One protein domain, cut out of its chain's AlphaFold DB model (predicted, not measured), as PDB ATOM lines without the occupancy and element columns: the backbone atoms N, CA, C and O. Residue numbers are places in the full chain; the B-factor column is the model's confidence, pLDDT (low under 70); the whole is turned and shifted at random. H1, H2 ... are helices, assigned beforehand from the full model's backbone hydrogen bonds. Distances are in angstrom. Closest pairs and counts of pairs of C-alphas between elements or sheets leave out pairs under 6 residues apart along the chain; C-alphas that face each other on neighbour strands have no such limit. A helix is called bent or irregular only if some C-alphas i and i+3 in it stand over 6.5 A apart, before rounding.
ATOM      1  N   GLY A   4     -19.082  -1.169 -24.970       91.06
ATOM      2  CA  GLY A   4     -18.775   0.217 -24.605       91.06
ATOM      3  C   GLY A   4     -18.417   0.424 -23.129       91.06
ATOM      4  O   GLY A   4     -17.509   1.194 -22.833       91.06
ATOM      5  N   ILE A   5     -19.057  -0.297 -22.201       92.81
ATOM      6  CA  ILE A   5     -18.720  -0.221 -20.767       92.81
ATOM      7  C   ILE A   5     -17.343  -0.849 -20.517       92.81
ATOM      8  O   ILE A   5     -16.548  -0.306 -19.756       92.81
ATOM      9  N   LEU A   6     -17.036  -1.957 -21.196       91.62
ATOM     10  CA  LEU A   6     -15.738  -2.625 -21.083       91.62
ATOM     11  C   LEU A   6     -14.600  -1.714 -21.576       91.62
ATOM     12  O   LEU A   6     -13.593  -1.558 -20.891       91.62
ATOM     13  N   LEU A   7     -14.792  -1.064 -22.728       92.94
ATOM     14  CA  LEU A   7     -13.851  -0.084 -23.278       92.94
ATOM     15  C   LEU A   7     -13.637   1.104 -22.336       92.94
ATOM     16  O   LEU A   7     -12.496   1.506 -22.121       92.94
ATOM     17  N   LEU A   8     -14.709   1.629 -21.733       93.94
ATOM     18  CA  LEU A   8     -14.623   2.717 -20.754       93.94
ATOM     19  C   LEU A   8     -13.806   2.330 -19.516       93.94
ATOM     20  O   LEU A   8     -12.993   3.130 -19.055       93.94
ATOM     21  N   ILE A   9     -13.979   1.108 -19.004       93.50
ATOM     22  CA  ILE A   9     -13.210   0.600 -17.857       93.50
ATOM     23  C   ILE A   9     -11.719   0.507 -18.204       93.50
ATOM     24  O   ILE A   9     -10.882   0.980 -17.435       93.50
ATOM     25  N   VAL A  10     -11.377  -0.051 -19.369       92.50
ATOM     26  CA  VAL A  10      -9.979  -0.159 -19.825       92.50
ATOM     27  C   VAL A  10      -9.345   1.223 -19.980       92.50
ATOM     28  O   VAL A  10      -8.232   1.449 -19.507       92.50
ATOM     29  N   LEU A  11     -10.063   2.172 -20.584       92.44
ATOM     30  CA  LEU A  11      -9.580   3.540 -20.762       92.44
ATOM     31  C   LEU A  11      -9.360   4.246 -19.416       92.44
ATOM     32  O   LEU A  11      -8.348   4.921 -19.233       92.44
ATOM     33  N   ALA A  12     -10.264   4.050 -18.452       92.06
ATOM     34  CA  ALA A  12     -10.131   4.602 -17.107       92.06
ATOM     35  C   ALA A  12      -8.893   4.051 -16.379       92.06
ATOM     36  O   ALA A  12      -8.148   4.823 -15.774       92.06
ATOM     37  N   ILE A  13      -8.626   2.744 -16.486       87.75
ATOM     38  CA  ILE A  13      -7.428   2.112 -15.908       87.75
ATOM     39  C   ILE A  13      -6.153   2.667 -16.554       87.75
ATOM     40  O   ILE A  13      -5.201   2.976 -15.838       87.75
ATOM     41  N   LEU A  14      -6.137   2.841 -17.880       84.50
ATOM     42  CA  LEU A  14      -4.994   3.420 -18.593       84.50
ATOM     43  C   LEU A  14      -4.705   4.856 -18.148       84.50
ATOM     44  O   LEU A  14      -3.548   5.194 -17.919       84.50
ATOM     45  N   VAL A  15      -5.736   5.685 -17.972       82.50
ATOM     46  CA  VAL A  15      -5.575   7.063 -17.487       82.50
ATOM     47  C   VAL A  15      -5.032   7.072 -16.057       82.50
ATOM     48  O   VAL A  15      -4.062   7.775 -15.791       82.50
ATOM     49  N   VAL A  16      -5.596   6.267 -15.151       78.00
ATOM     50  CA  VAL A  16      -5.138   6.182 -13.751       78.00
ATOM     51  C   VAL A  16      -3.707   5.638 -13.651       78.00
ATOM     52  O   VAL A  16      -2.916   6.173 -12.879       78.00
ATOM     53  N   GLY A  17      -3.349   4.629 -14.451       68.25
ATOM     54  CA  GLY A  17      -1.995   4.066 -14.510       68.25
ATOM     55  C   GLY A  17      -0.967   4.974 -15.195       68.25
ATOM     56  O   GLY A  17       0.222   4.870 -14.909       68.25
ATOM     57  N   ALA A  18      -1.412   5.888 -16.063       75.31
ATOM     58  CA  ALA A  18      -0.561   6.891 -16.702       75.31
ATOM     59  C   ALA A  18      -0.275   8.106 -15.804       75.31
ATOM     60  O   ALA A  18       0.616   8.898 -16.116       75.31
ATOM     61  N   PHE A  19      -0.997   8.278 -14.690       69.38
ATOM     62  CA  PHE A  19      -0.708   9.353 -13.746       69.38
ATOM     63  C   PHE A  19       0.542   9.018 -12.913       69.38
ATOM     64  O   PHE A  19       0.511   8.084 -12.113       69.38
ATOM     65  N   PRO A  20       1.609   9.842 -12.960       51.53
ATOM     66  CA  PRO A  20       2.834   9.640 -12.174       51.53
ATOM     67  C   PRO A  20       2.647   9.974 -10.678       51.53
ATOM     68  O   PRO A  20       3.606  10.239  -9.961       51.53
ATOM     69  N   ARG A  21       1.396  10.000 -10.193       58.84
ATOM     70  CA  ARG A  21       0.993  10.416  -8.841       58.84
ATOM     71  C   ARG A  21       1.113   9.316  -7.794       58.84
ATOM     72  O   ARG A  21       0.699   9.544  -6.658       58.84
ATOM     73  N   TRP A  22       1.669   8.151  -8.130       58.06
ATOM     74  CA  TRP A  22       2.097   7.211  -7.100       58.06
ATOM     75  C   TRP A  22       3.156   7.894  -6.247       58.06
ATOM     76  O   TRP A  22       4.308   8.051  -6.645       58.06
ATOM     77  N   SER A  23       2.692   8.394  -5.102       46.88
ATOM     78  CA  SER A  23       3.470   9.211  -4.197       46.88
ATOM     79  C   SER A  23       4.654   8.393  -3.715       46.88
ATOM     80  O   SER A  23       4.531   7.490  -2.892       46.88
ATOM     81  N   TYR A  24       5.795   8.730  -4.301       54.31
ATOM     82  CA  TYR A  24       7.127   8.693  -3.736       54.31
ATOM     83  C   TYR A  24       7.119   8.466  -2.218       54.31
ATOM     84  O   TYR A  24       6.833   9.376  -1.437       54.31
ATOM     85  N   SER A  25       7.451   7.244  -1.802       44.06
ATOM     86  CA  SER A  25       7.983   7.022  -0.464       44.06
ATOM     87  C   SER A  25       9.506   6.990  -0.578       44.06
ATOM     88  O   SER A  25      10.093   6.106  -1.197       44.06
ATOM     89  N   ASN A  26      10.133   8.000   0.023       54.66
ATOM     90  CA  ASN A  26      11.573   8.245   0.175       54.66
ATOM     91  C   ASN A  26      12.388   7.092   0.823       54.66
ATOM     92  O   ASN A  26      13.513   7.315   1.254       54.66
ATOM     93  N   GLY A  27      11.844   5.877   0.945       54.59
ATOM     94  CA  GLY A  27      12.455   4.759   1.679       54.59
ATOM     95  C   GLY A  27      12.657   3.468   0.880       54.59
ATOM     96  O   GLY A  27      13.342   2.575   1.364       54.59
ATOM     97  N   TRP A  28      12.111   3.349  -0.336       51.50
ATOM     98  CA  TRP A  28      12.264   2.152  -1.179       51.50
ATOM     99  C   TRP A  28      13.200   2.457  -2.344       51.50
ATOM    100  O   TRP A  28      12.771   2.583  -3.490       51.50
ATOM    101  N   GLY A  29      14.489   2.626  -2.051       54.09
ATOM    102  CA  GLY A  29      15.508   2.746  -3.088       54.09
ATOM    103  C   GLY A  29      15.381   1.606  -4.106       54.09
ATOM    104  O   GLY A  29      15.592   0.450  -3.766       54.09
ATOM    105  N   TYR A  30      15.008   1.944  -5.342       53.72
ATOM    106  CA  TYR A  30      15.356   1.241  -6.586       53.72
ATOM    107  C   TYR A  30      15.130  -0.283  -6.728       53.72
ATOM    108  O   TYR A  30      15.578  -0.843  -7.725       53.72
ATOM    109  N   ALA A  31      14.437  -0.988  -5.833       55.81
ATOM    110  CA  ALA A  31      14.544  -2.452  -5.824       55.81
ATOM    111  C   ALA A  31      13.604  -3.233  -6.778       55.81
ATOM    112  O   ALA A  31      14.079  -4.218  -7.336       55.81
ATOM    113  N   PRO A  32      12.335  -2.853  -7.057       51.88
ATOM    114  CA  PRO A  32      11.518  -3.648  -7.991       51.88
ATOM    115  C   PRO A  32      11.390  -3.022  -9.388       51.88
ATOM    116  O   PRO A  32      11.652  -3.678 -10.391       51.88
ATOM    117  N   SER A  33      11.011  -1.745  -9.490       57.53
ATOM    118  CA  SER A  33      10.712  -1.102 -10.783       57.53
ATOM    119  C   SER A  33      11.961  -0.650 -11.538       57.53
ATOM    120  O   SER A  33      12.004  -0.755 -12.762       57.53
ATOM    121  N   GLY A  34      12.998  -0.207 -10.821       60.34
ATOM    122  CA  GLY A  34      14.303   0.112 -11.397       60.34
ATOM    123  C   GLY A  34      14.987  -1.131 -11.958       60.34
ATOM    124  O   GLY A  34      15.418  -1.114 -13.101       60.34
ATOM    125  N   ALA A  35      15.000  -2.232 -11.203       68.50
ATOM    126  CA  ALA A  35      15.554  -3.506 -11.661       68.50
ATOM    127  C   ALA A  35      14.798  -4.074 -12.874       68.50
ATOM    128  O   ALA A  35      15.432  -4.533 -13.821       68.50
ATOM    129  N   LEU A  36      13.462  -3.987 -12.892       74.62
ATOM    130  CA  LEU A  36      12.669  -4.401 -14.054       74.62
ATOM    131  C   LEU A  36      12.905  -3.500 -15.273       74.62
ATOM    132  O   LEU A  36      13.109  -4.010 -16.370       74.62
ATOM    133  N   GLY A  37      12.925  -2.175 -15.099       80.44
ATOM    134  CA  GLY A  37      13.197  -1.238 -16.193       80.44
ATOM    135  C   GLY A  37      14.613  -1.383 -16.756       80.44
ATOM    136  O   GLY A  37      14.810  -1.380 -17.968       80.44
ATOM    137  N   LEU A  38      15.597  -1.579 -15.881       81.25
ATOM    138  CA  LEU A  38      16.998  -1.775 -16.248       81.25
ATOM    139  C   LEU A  38      17.208  -3.163 -16.879       81.25
ATOM    140  O   LEU A  38      17.920  -3.279 -17.872       81.25
ATOM    141  N   GLY A  39      16.507  -4.190 -16.396       87.44
ATOM    142  CA  GLY A  39      16.461  -5.513 -17.021       87.44
ATOM    143  C   GLY A  39      15.878  -5.477 -18.436       87.44
ATOM    144  O   GLY A  39      16.490  -6.004 -19.365       87.44
ATOM    145  N   LEU A  40      14.746  -4.792 -18.632       87.00
ATOM    146  CA  LEU A  40      14.152  -4.594 -19.959       87.00
ATOM    147  C   LEU A  40      15.087  -3.822 -20.901       87.00
ATOM    148  O   LEU A  40      15.204  -4.178 -22.073       87.00
ATOM    149  N   LEU A  41      15.793  -2.812 -20.390       88.56
ATOM    150  CA  LEU A  41      16.785  -2.056 -21.153       88.56
ATOM    151  C   LEU A  41      17.952  -2.949 -21.617       88.56
ATOM    152  O   LEU A  41      18.349  -2.878 -22.778       88.56
ATOM    153  N   ILE A  42      18.474  -3.811 -20.738       92.06
ATOM    154  CA  ILE A  42      19.557  -4.751 -21.068       92.06
ATOM    155  C   ILE A  42      19.121  -5.713 -22.177       92.06
ATOM    156  O   ILE A  42      19.841  -5.877 -23.162       92.06
ATOM    157  N   VAL A  43      17.937  -6.318 -22.046       92.50
ATOM    158  CA  VAL A  43      17.395  -7.241 -23.058       92.50
ATOM    159  C   VAL A  43      17.255  -6.542 -24.410       92.50
ATOM    160  O   VAL A  43      17.643  -7.100 -25.434       92.50
ATOM    161  N   LEU A  44      16.762  -5.302 -24.417       93.12
ATOM    162  CA  LEU A  44      16.614  -4.513 -25.636       93.12
ATOM    163  C   LEU A  44      17.967  -4.243 -26.316       93.12
ATOM    164  O   LEU A  44      18.088  -4.409 -27.527       93.12
ATOM    165  N   VAL A  45      18.995  -3.871 -25.549       94.69
ATOM    166  CA  VAL A  45      20.350  -3.632 -26.074       94.69
ATOM    167  C   VAL A  45      20.948  -4.908 -26.665       94.69
ATOM    168  O   VAL A  45      21.492  -4.878 -27.768       94.69
ATOM    169  N   LEU A  46      20.817  -6.040 -25.971       93.69
ATOM    170  CA  LEU A  46      21.316  -7.324 -26.464       93.69
ATOM    171  C   LEU A  46      20.611  -7.756 -27.755       93.69
ATOM    172  O   LEU A  46      21.274  -8.216 -28.685       93.69
ATOM    173  N   LEU A  47      19.297  -7.544 -27.848       93.50
ATOM    174  CA  LEU A  47      18.514  -7.823 -29.051       93.50
ATOM    175  C   LEU A  47      18.949  -6.940 -30.232       93.50
ATOM    176  O   LEU A  47      19.126  -7.441 -31.338       93.50
ATOM    177  N   LEU A  48      19.212  -5.651 -29.997       91.56
ATOM    178  CA  LEU A  48      19.705  -4.727 -31.028       91.56
ATOM    179  C   LEU A  48      21.138  -5.040 -31.484       91.56
ATOM    180  O   LEU A  48      21.473  -4.824 -32.646       91.56
ATOM    181  N   MET A  49      21.979  -5.570 -30.595       94.50
ATOM    182  CA  MET A  49      23.332  -6.022 -30.939       94.50
ATOM    183  C   MET A  49      23.357  -7.417 -31.594       94.50
ATOM    184  O   MET A  49      24.441  -7.891 -31.935       94.50
ATOM    185  N   GLY A  50      22.204  -8.088 -31.745       90.69
ATOM    186  CA  GLY A  50      22.116  -9.463 -32.257       90.69
ATOM    187  C   GLY A  50      22.787 -10.490 -31.338       90.69
ATOM    188  O   GLY A  50      23.341 -11.480 -31.808       90.69
TER     189      GLY A  50
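This is residues 4 to 50 of the 52 residues of an uncharacterized protein of Ralstonia sp. SET104 (UniProt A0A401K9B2). Two straight helices, H2 and H1, form the two arms of a wide, open V, and a long loop, residues 19 to 32, makes its point. The arms spread away from the loop and never meet, and the space between them is empty. The printed part has 47 residues, with two named helices in the order H1, H2 and no named strand; the class is all helix. The whole is extended, with a radius of gyration of the C-alphas of 16.1 A, and flat, spanning 43 by 35 by 12 A.

The longest helix by residues is H2, residues 33 to 48. It is apart from H1, residues 4 to 18, with no C-alpha of the one within 8 A of the other. The link between them, 14 residues, is long. Residues 4 to 50 stand free: no C-alpha has another, 8 or more residues away along the chain, within 10 A. In H1 and H2, every O i to N i+4 pair is within hydrogen-bond range.

H2 has 16 residues and measures 22.4 A from C-alpha 33 at (10.712, -1.102, -10.783) to C-alpha 48 at (19.705, -4.727, -31.028). H1 has 15 residues and measures 20.9 A, beginning with C-alpha 4 at (-18.775, 0.217, -24.605). Neither helix is bent or irregular.

The two C-alphas farthest apart are those of Ile 5 and Met 49, at 43.7 A. The printed part runs from residue 4 to residue 50 with no cut. The C-alphas of residues 19 to 32 lie 10 to 19 A from the mean of the C-alphas. The mean pLDDT of the printed part is 76.4, and the model's confidence is under 70 at residue 17 and at residues 19 to 35.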